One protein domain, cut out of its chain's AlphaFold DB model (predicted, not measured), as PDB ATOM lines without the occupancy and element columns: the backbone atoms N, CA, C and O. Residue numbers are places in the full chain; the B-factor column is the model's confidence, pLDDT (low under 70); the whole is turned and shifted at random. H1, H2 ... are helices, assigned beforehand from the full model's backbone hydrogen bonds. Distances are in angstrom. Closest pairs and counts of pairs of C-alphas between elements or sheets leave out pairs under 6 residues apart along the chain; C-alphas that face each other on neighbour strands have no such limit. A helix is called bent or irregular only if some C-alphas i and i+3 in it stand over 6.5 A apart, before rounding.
ATOM      1  N   ASP A 261      96.738 165.298 131.340       88.38
ATOM      2  CA  ASP A 261      96.170 166.060 130.229       88.38
ATOM      3  C   ASP A 261      96.960 165.901 128.934       88.38
ATOM      4  O   ASP A 261      96.364 165.755 127.870       88.38
ATOM      5  N   GLN A 262      98.289 165.909 129.002       89.75
ATOM      6  CA  GLN A 262      99.132 165.746 127.821       89.75
ATOM      7  C   GLN A 262      98.873 164.399 127.147       89.75
ATOM      8  O   GLN A 262      98.546 164.368 125.970       89.75
ATOM      9  N   VAL A 263      98.891 163.306 127.909       90.50
ATOM     10  CA  VAL A 263      98.710 161.957 127.353       90.50
ATOM     11  C   VAL A 263      97.323 161.764 126.735       90.50
ATOM     12  O   VAL A 263      97.195 161.173 125.664       90.50
ATOM     13  N   PHE A 264      96.272 162.298 127.364       92.19
ATOM     14  CA  PHE A 264      94.923 162.234 126.794       92.19
ATOM     15  C   PHE A 264      94.799 163.086 125.525       92.19
ATOM     16  O   PHE A 264      94.163 162.658 124.561       92.19
ATOM     17  N   ASN A 265      95.401 164.277 125.498       91.81
ATOM     18  CA  ASN A 265      95.404 165.118 124.302       91.81
ATOM     19  C   ASN A 265      96.223 164.487 123.167       91.81
ATOM     20  O   ASN A 265      95.784 164.536 122.020       91.81
ATOM     21  N   ASP A 266      97.357 163.858 123.467       92.56
ATOM     22  CA  ASP A 266      98.196 163.173 122.481       92.56
ATOM     23  C   ASP A 266      97.455 161.980 121.863       92.56
ATOM     24  O   ASP A 266      97.430 161.839 120.638       92.56
ATOM     25  N   LEU A 267      96.761 161.181 122.686       94.44
ATOM     26  CA  LEU A 267      95.869 160.117 122.218       94.44
ATOM     27  C   LEU A 267      94.803 160.666 121.259       94.44
ATOM     28  O   LEU A 267      94.608 160.121 120.173       94.44
ATOM     29  N   TYR A 268      94.133 161.754 121.644       93.31
ATOM     30  CA  TYR A 268      93.076 162.361 120.836       93.31
ATOM     31  C   TYR A 268      93.590 162.930 119.513       93.31
ATOM     32  O   TYR A 268      93.010 162.655 118.464       93.31
ATOM     33  N   ASN A 269      94.687 163.686 119.532       92.00
ATOM     34  CA  ASN A 269      95.253 164.282 118.325       92.00
ATOM     35  C   ASN A 269      95.781 163.209 117.369       92.00
ATOM     36  O   ASN A 269      95.488 163.259 116.177       92.00
ATOM     37  N   THR A 270      96.463 162.188 117.891       92.62
ATOM     38  CA  THR A 270      96.943 161.074 117.062       92.62
ATOM     39  C   THR A 270      95.770 160.294 116.470       92.62
ATOM     40  O   THR A 270      95.759 159.986 115.279       92.62
ATOM     41  N   GLY A 271      94.735 160.017 117.269       90.56
ATOM     42  CA  GLY A 271      93.504 159.393 116.786       90.56
ATOM     43  C   GLY A 271      92.824 160.213 115.685       90.56
ATOM     44  O   GLY A 271      92.404 159.648 114.675       90.56
ATOM     45  N   LYS A 272      92.791 161.542 115.831       89.69
ATOM     46  CA  LYS A 272      92.252 162.484 114.841       89.69
ATOM     47  C   LYS A 272      93.041 162.472 113.535       89.69
ATOM     48  O   LYS A 272      92.442 162.462 112.461       89.69
ATOM     49  N   GLU A 273      94.368 162.458 113.607       90.44
ATOM     50  CA  GLU A 273      95.238 162.373 112.429       90.44
ATOM     51  C   GLU A 273      95.066 161.041 111.696       90.44
ATOM     52  O   GLU A 273      94.936 161.015 110.471       90.44
ATOM     53  N   LEU A 274      95.005 159.930 112.437       87.88
ATOM     54  CA  LEU A 274      94.741 158.609 111.870       87.88
ATOM     55  C   LEU A 274      93.363 158.545 111.212       87.88
ATOM     56  O   LEU A 274      93.233 157.987 110.122       87.88
ATOM     57  N   TRP A 275      92.355 159.136 111.852       85.06
ATOM     58  CA  TRP A 275      91.012 159.248 111.296       85.06
ATOM     59  C   TRP A 275      91.034 160.021 109.980       85.06
ATOM     60  O   TRP A 275      90.614 159.491 108.961       85.06
ATOM     61  N   ALA A 276      91.627 161.217 109.954       84.75
ATOM     62  CA  ALA A 276      91.722 162.028 108.741       84.75
ATOM     63  C   ALA A 276      92.517 161.350 107.610       84.75
ATOM     64  O   ALA A 276      92.265 161.599 106.435       84.75
ATOM     65  N   LYS A 277      93.497 160.510 107.956       84.00
ATOM     66  CA  LYS A 277      94.379 159.859 106.985       84.00
ATOM     67  C   LYS A 277      93.761 158.642 106.308       84.00
ATOM     68  O   LYS A 277      94.051 158.386 105.142       84.00
ATOM     69  N   TYR A 278      93.003 157.849 107.057       77.69
ATOM     70  CA  TYR A 278      92.545 156.536 106.597       77.69
ATOM     71  C   TYR A 278      91.026 156.418 106.499       77.69
ATOM     72  O   TYR A 278      90.536 155.462 105.901       77.69
ATOM     73  N   GLN A 279      90.280 157.362 107.074       70.38
ATOM     74  CA  GLN A 279      88.828 157.350 107.078       70.38
ATOM     75  C   GLN A 279      88.292 158.517 106.241       70.38
ATOM     76  O   GLN A 279      88.513 159.681 106.554       70.38
ATOM     77  N   ASP A 280      87.488 158.209 105.221       59.72
ATOM     78  CA  ASP A 280      86.792 159.206 104.385       59.72
ATOM     79  C   ASP A 280      85.557 159.818 105.091       59.72
ATOM     80  O   ASP A 280      84.601 160.265 104.451       59.72
ATOM     81  N   ALA A 281      85.511 159.785 106.425       61.78
ATOM     82  CA  ALA A 281      84.343 160.237 107.168       61.78
ATOM     83  C   ALA A 281      84.296 161.768 107.207       61.78
ATOM     84  O   ALA A 281      85.182 162.415 107.756       61.78
ATOM     85  N   SER A 282      83.203 162.338 106.695       58.19
ATOM     86  CA  SER A 282      82.853 163.754 106.872       58.19
ATOM     87  C   SER A 282      82.413 164.094 108.301       58.19
ATOM     88  O   SER A 282      81.987 165.218 108.552       58.19
ATOM     89  N   ASP A 283      82.419 163.112 109.205       64.38
ATOM     90  CA  ASP A 283      82.013 163.298 110.591       64.38
ATOM     91  C   ASP A 283      83.070 164.134 111.319       64.38
ATOM     92  O   ASP A 283      84.275 163.898 111.190       64.38
ATOM     93  N   GLU A 284      82.613 165.111 112.100       78.25
ATOM     94  CA  GLU A 284      83.486 165.893 112.966       78.25
ATOM     95  C   GLU A 284      84.096 164.977 114.027       78.25
ATOM     96  O   GLU A 284      83.381 164.426 114.857       78.25
ATOM     97  N   TYR A 285      85.419 164.799 113.979       81.94
ATOM     98  CA  TYR A 285      86.135 163.946 114.919       81.94
ATOM     99  C   TYR A 285      86.098 164.527 116.337       81.94
ATOM    100  O   TYR A 285      86.680 165.583 116.598       81.94
ATOM    101  N   ASP A 286      85.479 163.815 117.273       88.81
ATOM    102  CA  ASP A 286      85.338 164.228 118.665       88.81
ATOM    103  C   ASP A 286      85.731 163.112 119.653       88.81
ATOM    104  O   ASP A 286      86.156 162.015 119.281       88.81
ATOM    105  N   TRP A 287      85.657 163.424 120.950       89.62
ATOM    106  CA  TRP A 287      86.010 162.483 122.016       89.62
ATOM    107  C   TRP A 287      85.083 161.259 122.068       89.62
ATOM    108  O   TRP A 287      85.519 160.206 122.529       89.62
ATOM    109  N   GLU A 288      83.834 161.373 121.598       87.44
ATOM    110  CA  GLU A 288      82.916 160.229 121.530       87.44
ATOM    111  C   GLU A 288      83.325 159.269 120.420       87.44
ATOM    112  O   GLU A 288      83.323 158.060 120.640       87.44
ATOM    113  N   ILE A 289      83.734 159.792 119.258       87.50
ATOM    114  CA  ILE A 289      84.281 158.989 118.158       87.50
ATOM    115  C   ILE A 289      85.529 158.247 118.616       87.50
ATOM    116  O   ILE A 289      85.617 157.037 118.416       87.50
ATOM    117  N   LEU A 290      86.459 158.931 119.287       91.00
ATOM    118  CA  LEU A 290      87.642 158.277 119.846       91.00
ATOM    119  C   LEU A 290      87.260 157.155 120.825       91.00
ATOM    120  O   LEU A 290      87.755 156.037 120.696       91.00
ATOM    121  N   ALA A 291      86.383 157.434 121.794       90.25
ATOM    122  CA  ALA A 291      85.973 156.445 122.789       90.25
ATOM    123  C   ALA A 291      85.275 155.236 122.144       90.25
ATOM    124  O   ALA A 291      85.504 154.101 122.555       90.25
ATOM    125  N   PHE A 292      84.451 155.470 121.125       86.06
ATOM    126  CA  PHE A 292      83.752 154.425 120.389       86.06
ATOM    127  C   PHE A 292      84.703 153.550 119.561       86.06
ATOM    128  O   PHE A 292      84.629 152.327 119.648       86.06
ATOM    129  N   GLU A 293      85.640 154.145 118.816       88.31
ATOM    130  CA  GLU A 293      86.631 153.379 118.046       88.31
ATOM    131  C   GLU A 293      87.558 152.563 118.958       88.31
ATOM    132  O   GLU A 293      87.958 151.459 118.597       88.31
ATOM    133  N   ILE A 294      87.864 153.058 120.162       89.62
ATOM    134  CA  ILE A 294      88.619 152.303 121.173       89.62
ATOM    135  C   ILE A 294      87.808 151.123 121.707       89.62
ATOM    136  O   ILE A 294      88.355 150.029 121.845       89.62
ATOM    137  N   GLU A 295      86.524 151.334 122.002       88.94
ATOM    138  CA  GLU A 295      85.604 150.303 122.496       88.94
ATOM    139  C   GLU A 295      85.416 149.170 121.474       88.94
ATOM    140  O   GLU A 295      85.421 147.999 121.853       88.94
ATOM    141  N   GLU A 296      85.321 149.508 120.186       81.75
ATOM    142  CA  GLU A 296      85.192 148.551 119.080       81.75
ATOM    143  C   GLU A 296      86.534 148.066 118.503       81.75
ATOM    144  O   GLU A 296      86.547 147.264 117.565       81.75
ATOM    145  N   CYS A 297      87.673 148.528 119.031       78.81
ATOM    146  CA  CYS A 297      88.986 148.166 118.507       78.81
ATOM    147  C   CYS A 297      89.221 146.649 118.663       78.81
ATOM    148  O   CYS A 297      89.283 146.152 119.797       78.81
ATOM    149  N   PRO A 298      89.423 145.897 117.564       69.12
ATOM    150  CA  PRO A 298      89.647 144.463 117.632       69.12
ATOM    151  C   PRO A 298      90.948 144.155 118.380       69.12
ATOM    152  O   PRO A 298      91.981 144.803 118.193       69.12
ATOM    153  N   THR A 299      90.899 143.142 119.242       67.06
ATOM    154  CA  THR A 299      92.048 142.716 120.053       67.06
ATOM    155  C   THR A 299      92.922 141.679 119.350       67.06
ATOM    156  O   THR A 299      94.116 141.613 119.641       67.06
ATOM    157  N   THR A 300      92.359 140.900 118.419       62.72
ATOM    158  CA  THR A 300      92.986 139.686 117.863       62.72
ATOM    159  C   THR A 300      93.275 139.737 116.363       62.72
ATOM    160  O   THR A 300      94.336 139.283 115.947       62.72
ATOM    161  N   ARG A 301      92.372 140.281 115.536       59.69
ATOM    162  CA  ARG A 301      92.526 140.315 114.073       59.69
ATOM    163  C   ARG A 301      92.685 141.751 113.583       59.69
ATOM    164  O   ARG A 301      91.780 142.570 113.719       59.69
ATOM    165  N   ILE A 302      93.859 142.056 113.035       63.94
ATOM    166  CA  ILE A 302      94.158 143.363 112.448       63.94
ATOM    167  C   ILE A 302      93.796 143.299 110.968       63.94
ATOM    168  O   ILE A 302      94.490 142.675 110.173       63.94
ATOM    169  N   GLU A 303      92.685 143.936 110.618       62.97
ATOM    170  CA  GLU A 303      92.126 143.877 109.264       62.97
ATOM    171  C   GLU A 303      92.648 144.990 108.337       62.97
ATOM    172  O   GLU A 303      92.495 144.904 107.123       62.97
ATOM    173  N   ASP A 304      93.188 146.082 108.893       70.25
ATOM    174  CA  ASP A 304      93.492 147.301 108.135       70.25
ATOM    175  C   ASP A 304      94.549 148.176 108.826       70.25
ATOM    176  O   ASP A 304      94.707 148.158 110.048       70.25
ATOM    177  N   LYS A 305      95.223 149.004 108.027       80.56
ATOM    178  CA  LYS A 305      96.268 149.946 108.412       80.56
ATOM    179  C   LYS A 305      95.784 150.974 109.440       80.56
ATOM    180  O   LYS A 305      96.515 151.251 110.384       80.56
ATOM    181  N   TYR A 306      94.549 151.478 109.327       83.88
ATOM    182  CA  TYR A 306      93.951 152.337 110.364       83.88
ATOM    183  C   TYR A 306      93.880 151.632 111.722       83.88
ATOM    184  O   TYR A 306      94.336 152.171 112.724       83.88
ATOM    185  N   GLN A 307      93.340 150.410 111.740       81.56
ATOM    186  CA  GLN A 307      93.148 149.629 112.964       81.56
ATOM    187  C   GLN A 307      94.483 149.230 113.586       81.56
ATOM    188  O   GLN A 307      94.621 149.278 114.802       81.56
ATOM    189  N   TYR A 308      95.478 148.904 112.758       85.56
ATOM    190  CA  TYR A 308      96.844 148.673 113.214       85.56
ATOM    191  C   TYR A 308      97.383 149.885 113.984       85.56
ATOM    192  O   TYR A 308      97.747 149.766 115.148       85.56
ATOM    193  N   TYR A 309      97.369 151.072 113.372       88.44
ATOM    194  CA  TYR A 309      97.921 152.260 114.022       88.44
ATOM    195  C   TYR A 309      97.089 152.735 115.209       88.44
ATOM    196  O   TYR A 309      97.662 153.147 116.214       88.44
ATOM    197  N   LEU A 310      95.757 152.663 115.127       89.31
ATOM    198  CA  LEU A 310      94.901 152.991 116.259       89.31
ATOM    199  C   LEU A 310      95.216 152.058 117.433       89.31
ATOM    200  O   LEU A 310      95.452 152.538 118.535       89.31
ATOM    201  N   ARG A 311      95.316 150.747 117.190       89.25
ATOM    202  CA  ARG A 311      95.685 149.755 118.206       89.25
ATOM    203  C   ARG A 311      97.011 150.097 118.880       89.25
ATOM    204  O   ARG A 311      97.049 150.123 120.102       89.25
ATOM    205  N   GLU A 312      98.050 150.428 118.116       89.81
ATOM    206  CA  GLU A 312      99.363 150.816 118.659       89.81
ATOM    207  C   GLU A 312      99.302 152.076 119.539       89.81
ATOM    208  O   GLU A 312      99.983 152.184 120.559       89.81
ATOM    209  N   VAL A 313      98.490 153.069 119.168       91.31
ATOM    210  CA  VAL A 313      98.303 154.279 119.989       91.31
ATOM    211  C   VAL A 313      97.546 153.946 121.276       91.31
ATOM    212  O   VAL A 313      97.919 154.410 122.352       91.31
ATOM    213  N   VAL A 314      96.506 153.117 121.188       91.88
ATOM    214  CA  VAL A 314      95.690 152.734 122.348       91.88
ATOM    215  C   VAL A 314      96.458 151.793 123.279       91.88
ATOM    216  O   VAL A 314      96.283 151.881 124.489       91.88
ATOM    217  N   ASP A 315      97.324 150.924 122.755       89.56
ATOM    218  CA  ASP A 315      98.193 150.057 123.559       89.56
ATOM    219  C   ASP A 315      99.241 150.875 124.322       89.56
ATOM    220  O   ASP A 315      99.383 150.692 125.524       89.56
ATOM    221  N   ARG A 316      99.848 151.892 123.702       89.69
ATOM    222  CA  ARG A 316     100.722 152.831 124.432       89.69
ATOM    223  C   ARG A 316      99.982 153.606 125.519       89.69
ATOM    224  O   ARG A 316     100.488 153.764 126.627       89.69
ATOM    225  N   PHE A 317      98.768 154.069 125.227       91.12
ATOM    226  CA  PHE A 317      97.928 154.720 126.232       91.12
ATOM    227  C   PHE A 317      97.596 153.776 127.393       91.12
ATOM    228  O   PHE A 317      97.634 154.168 128.557       91.12
ATOM    229  N   LYS A 318      97.293 152.517 127.078       89.81
ATOM    230  CA  LYS A 318      97.017 151.465 128.050       89.81
ATOM    231  C   LYS A 318      98.228 151.199 128.947       89.81
ATOM    232  O   LYS A 318      98.052 151.168 130.162       89.81
ATOM    233  N   ASP A 319      99.420 151.079 128.372       88.19
ATOM    234  CA  ASP A 319     100.667 150.875 129.115       88.19
ATOM    235  C   ASP A 319     100.954 152.062 130.045       88.19
ATOM    236  O   ASP A 319     101.278 151.876 131.218       88.19
ATOM    237  N   TRP A 320     100.725 153.294 129.573       88.62
ATOM    238  CA  TRP A 320     100.849 154.490 130.408       88.62
ATOM    239  C   TRP A 320      99.866 154.484 131.587       88.62
ATOM    240  O   TRP A 320     100.238 154.855 132.703       88.62
ATOM    241  N   ILE A 321      98.615 154.060 131.370       88.38
ATOM    242  CA  ILE A 321      97.610 153.921 132.435       88.38
ATOM    243  C   ILE A 321      97.996 152.823 133.426       88.38
ATOM    244  O   ILE A 321      97.788 153.003 134.623       88.38
ATOM    245  N   GLU A 322      98.557 151.712 132.958       87.12
ATOM    246  CA  GLU A 322      99.038 150.629 133.817       87.12
ATOM    247  C   GLU A 322     100.232 151.078 134.672       87.12
ATOM    248  O   GLU A 322     100.301 150.761 135.857       87.12
ATOM    249  N   TYR A 323     101.126 151.892 134.106       83.75
ATOM    250  CA  TYR A 323     102.299 152.412 134.806       83.75
ATOM    251  C   TYR A 323     101.978 153.551 135.793       83.75
ATOM    252  O   TYR A 323     102.563 153.623 136.875       83.75
ATOM    253  N   ASN A 324     101.056 154.458 135.442       80.50
ATOM    254  CA  ASN A 324     100.756 155.669 136.228       80.50
ATOM    255  C   ASN A 324      99.458 155.586 137.048       80.50
ATOM    256  O   ASN A 324      99.217 156.433 137.915       80.50
ATOM    257  N   GLY A 325      98.586 154.625 136.755       67.00
ATOM    258  CA  GLY A 325      97.303 154.439 137.421       67.00
ATOM    259  C   GLY A 325      97.394 153.523 138.641       67.00
ATOM    260  O   GLY A 325      98.194 152.603 138.698       67.00
ATOM    261  N   ASN A 326      96.497 153.721 139.608       56.56
ATOM    262  CA  ASN A 326      96.299 152.785 140.727       56.56
ATOM    263  C   ASN A 326      95.365 151.613 140.347       56.56
ATOM    264  O   ASN A 326      94.673 151.074 141.213       56.56
ATOM    265  N   LEU A 327      95.246 151.271 139.058       63.56
ATOM    266  CA  LEU A 327      94.355 150.200 138.610       63.56
ATOM    267  C   LEU A 327      95.026 148.846 138.894       63.56
ATOM    268  O   LEU A 327      96.113 148.594 138.387       63.56
ATOM    269  N   PRO A 328      94.399 147.949 139.677       57.84
ATOM    270  CA  PRO A 328      95.005 146.671 140.059       57.84
ATOM    271  C   PRO A 328      95.043 145.646 138.914       57.84
ATOM    272  O   PRO A 328      95.541 144.538 139.101       57.84
ATOM    273  N   LYS A 329      94.477 145.976 137.747       75.88
ATOM    274  CA  LYS A 329      94.385 145.098 136.582       75.88
ATOM    275  C   LYS A 329      94.576 145.898 135.299       75.88
ATOM    276  O   LYS A 329      94.090 147.022 135.192       75.88
ATOM    277  N   THR A 330      95.219 145.262 134.325       78.69
ATOM    278  CA  THR A 330      95.308 145.703 132.933       78.69
ATOM    279  C   THR A 330      93.923 146.123 132.412       78.69
ATOM    280  O   THR A 330      93.032 145.266 132.336       78.69
ATOM    281  N   PRO A 331      93.714 147.405 132.056       85.19
ATOM    282  CA  PRO A 331      92.394 147.896 131.688       85.19
ATOM    283  C   PRO A 331      91.953 147.320 130.340       85.19
ATOM    284  O   PRO A 331      92.722 147.218 129.378       85.19
ATOM    285  N   SER A 332      90.686 146.931 130.278       89.19
ATOM    286  CA  SER A 332      90.004 146.533 129.052       89.19
ATOM    287  C   SER A 332      89.769 147.736 128.134       89.19
ATOM    288  O   SER A 332      89.723 148.883 128.576       89.19
ATOM    289  N   ARG A 333      89.553 147.485 126.834       88.06
ATOM    290  CA  ARG A 333      89.190 148.537 125.864       88.06
ATOM    291  C   ARG A 333      87.954 149.333 126.297       88.06
ATOM    292  O   ARG A 333      87.925 150.550 126.139       88.06
ATOM    293  N   LYS A 334      86.977 148.657 126.906       89.81
ATOM    294  CA  LYS A 334      85.777 149.288 127.459       89.81
ATOM    295  C   LYS A 334      86.109 150.245 128.607       89.81
ATOM    296  O   LYS A 334      85.676 151.389 128.576       89.81
ATOM    297  N   GLU A 335      86.938 149.820 129.560       90.50
ATOM    298  CA  GLU A 335      87.379 150.673 130.675       90.50
ATOM    299  C   GLU A 335      88.217 151.868 130.193       90.50
ATOM    300  O   GLU A 335      88.079 152.970 130.722       90.50
ATOM    301  N   LEU A 336      89.047 151.687 129.159       92.00
ATOM    302  CA  LEU A 336      89.771 152.796 128.523       92.00
ATOM    303  C   LEU A 336      88.802 153.809 127.894       92.00
ATOM    304  O   LEU A 336      88.984 155.013 128.062       92.00
ATOM    305  N   ALA A 337      87.753 153.344 127.213       91.94
ATOM    306  CA  ALA A 337      86.726 154.215 126.652       91.94
ATOM    307  C   ALA A 337      85.931 154.954 127.747       91.94
ATOM    308  O   ALA A 337      85.697 156.158 127.631       91.94
ATOM    309  N   ASP A 338      85.570 154.268 128.836       91.19
ATOM    310  CA  ASP A 338      84.916 154.874 130.005       91.19
ATOM    311  C   ASP A 338      85.793 155.972 130.628       91.19
ATOM    312  O   ASP A 338      85.310 157.065 130.938       91.19
ATOM    313  N   LEU A 339      87.101 155.727 130.734       91.50
ATOM    314  CA  LEU A 339      88.069 156.692 131.243       91.50
ATOM    315  C   LEU A 339      88.164 157.951 130.365       91.50
ATOM    316  O   LEU A 339      88.266 159.062 130.889       91.50
ATOM    317  N   ILE A 340      88.121 157.791 129.043       92.06
ATOM    318  CA  ILE A 340      88.131 158.909 128.090       92.06
ATOM    319  C   ILE A 340      86.859 159.749 128.224       92.06
ATOM    320  O   ILE A 340      86.941 160.980 128.263       92.06
ATOM    321  N   ARG A 341      85.692 159.108 128.368       92.31
ATOM    322  CA  ARG A 341      84.419 159.817 128.582       92.31
ATOM    323  C   ARG A 341      84.434 160.596 129.899       92.31
ATOM    324  O   ARG A 341      84.160 161.794 129.897       92.31
ATOM    325  N   ALA A 342      84.893 159.979 130.988       89.88
ATOM    326  CA  ALA A 342      85.052 160.657 132.275       89.88
ATOM    327  C   ALA A 342      86.061 161.822 132.217       89.88
ATOM    328  O   ALA A 342      85.878 162.852 132.865       89.88
ATOM    329  N   TYR A 343      87.143 161.690 131.442       90.75
ATOM    330  CA  TYR A 343      88.098 162.779 131.227       90.75
ATOM    331  C   TYR A 343      87.450 163.975 130.520       90.75
ATOM    332  O   TYR A 343      87.580 165.109 130.984       90.75
ATOM    333  N   LYS A 344      86.707 163.718 129.439       89.75
ATOM    334  CA  LYS A 344      85.961 164.739 128.694       89.75
ATOM    335  C   LYS A 344      84.947 165.460 129.587       89.75
ATOM    336  O   LYS A 344      84.891 166.686 129.572       89.75
ATOM    337  N   GLU A 345      84.178 164.721 130.385       87.62
ATOM    338  CA  GLU A 345      83.203 165.295 131.324       87.62
ATOM    339  C   GLU A 345      83.871 166.214 132.353       87.62
ATOM    340  O   GLU A 345      83.434 167.347 132.534       87.62
ATOM    341  N   ASN A 346      84.980 165.778 132.958       84.81
ATOM    342  CA  ASN A 346      85.728 166.590 133.922       84.81
ATOM    343  C   ASN A 346      86.358 167.839 133.292       84.81
ATOM    344  O   ASN A 346      86.446 168.875 133.944       84.81
ATOM    345  N   ARG A 347      86.786 167.761 132.027       80.81
ATOM    346  CA  ARG A 347      87.313 168.912 131.281       80.81
ATOM    347  C   ARG A 347      86.224 169.931 130.944       80.81
ATOM    348  O   ARG A 347      86.503 171.126 130.900       80.81
ATOM    349  N   ASN A 348      85.008 169.454 130.696       76.81
ATOM    350  CA  ASN A 348      83.847 170.292 130.399       76.81
ATOM    351  C   ASN A 348      83.146 170.804 131.666       76.81
ATOM    352  O   ASN A 348      82.300 171.693 131.570       76.81
ATOM    353  N   ALA A 349      83.468 170.252 132.839       72.25
ATOM    354  CA  ALA A 349      82.938 170.712 134.109       72.25
ATOM    355  C   ALA A 349      83.445 172.133 134.394       72.25
ATOM    356  O   ALA A 349      84.620 172.369 134.674       72.25
TER     357      ALA A 349
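What this domain is: This is residues 261 to 349 of the 373 residues of an uncharacterized protein of Rhizophagus irregularis (strain DAOM 181602 / DAOM 197198 / MUCL 43194) (UniProt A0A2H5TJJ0). Two helix pairs cross as two layers: H1 and H3, side by side and opposite ways, and over them H2 and H4 likewise. The printed part has 89 residues with named helices H1 to H4 in order: all helix. It is compact, radius of gyration of the C-alphas 12.8 A, spanning 37 by 34 by 19 A.

How they stand to each other: Start at H1, residues 261 to 278; it touches H3, residues 305 to 324, at a shallow tilt of 8 degrees, closest at C-alphas 278 and 306, 5.8 A. H2, residues 287 to 295, is about perpendicular to H3, at 86 degrees. H2 touches H4, residues 333 to 348, at a shallow tilt of 12 degrees, closest at C-alphas 291 and 337, 4.5 A. In each helix every O i to N i+4 pair is within hydrogen-bond range.

Where its parts are: Find C-alpha 261 at (96.170, 166.060, 130.229), where H1 begins; H3 runs 28.8 A; H4 ends at C-alpha 348, (83.847, 170.292, 130.399).

The domain as a whole: The printed part has no cut, and its links are short. Residues 280 to 283, 298 to 303 and 325 to 328 have pLDDT under 70.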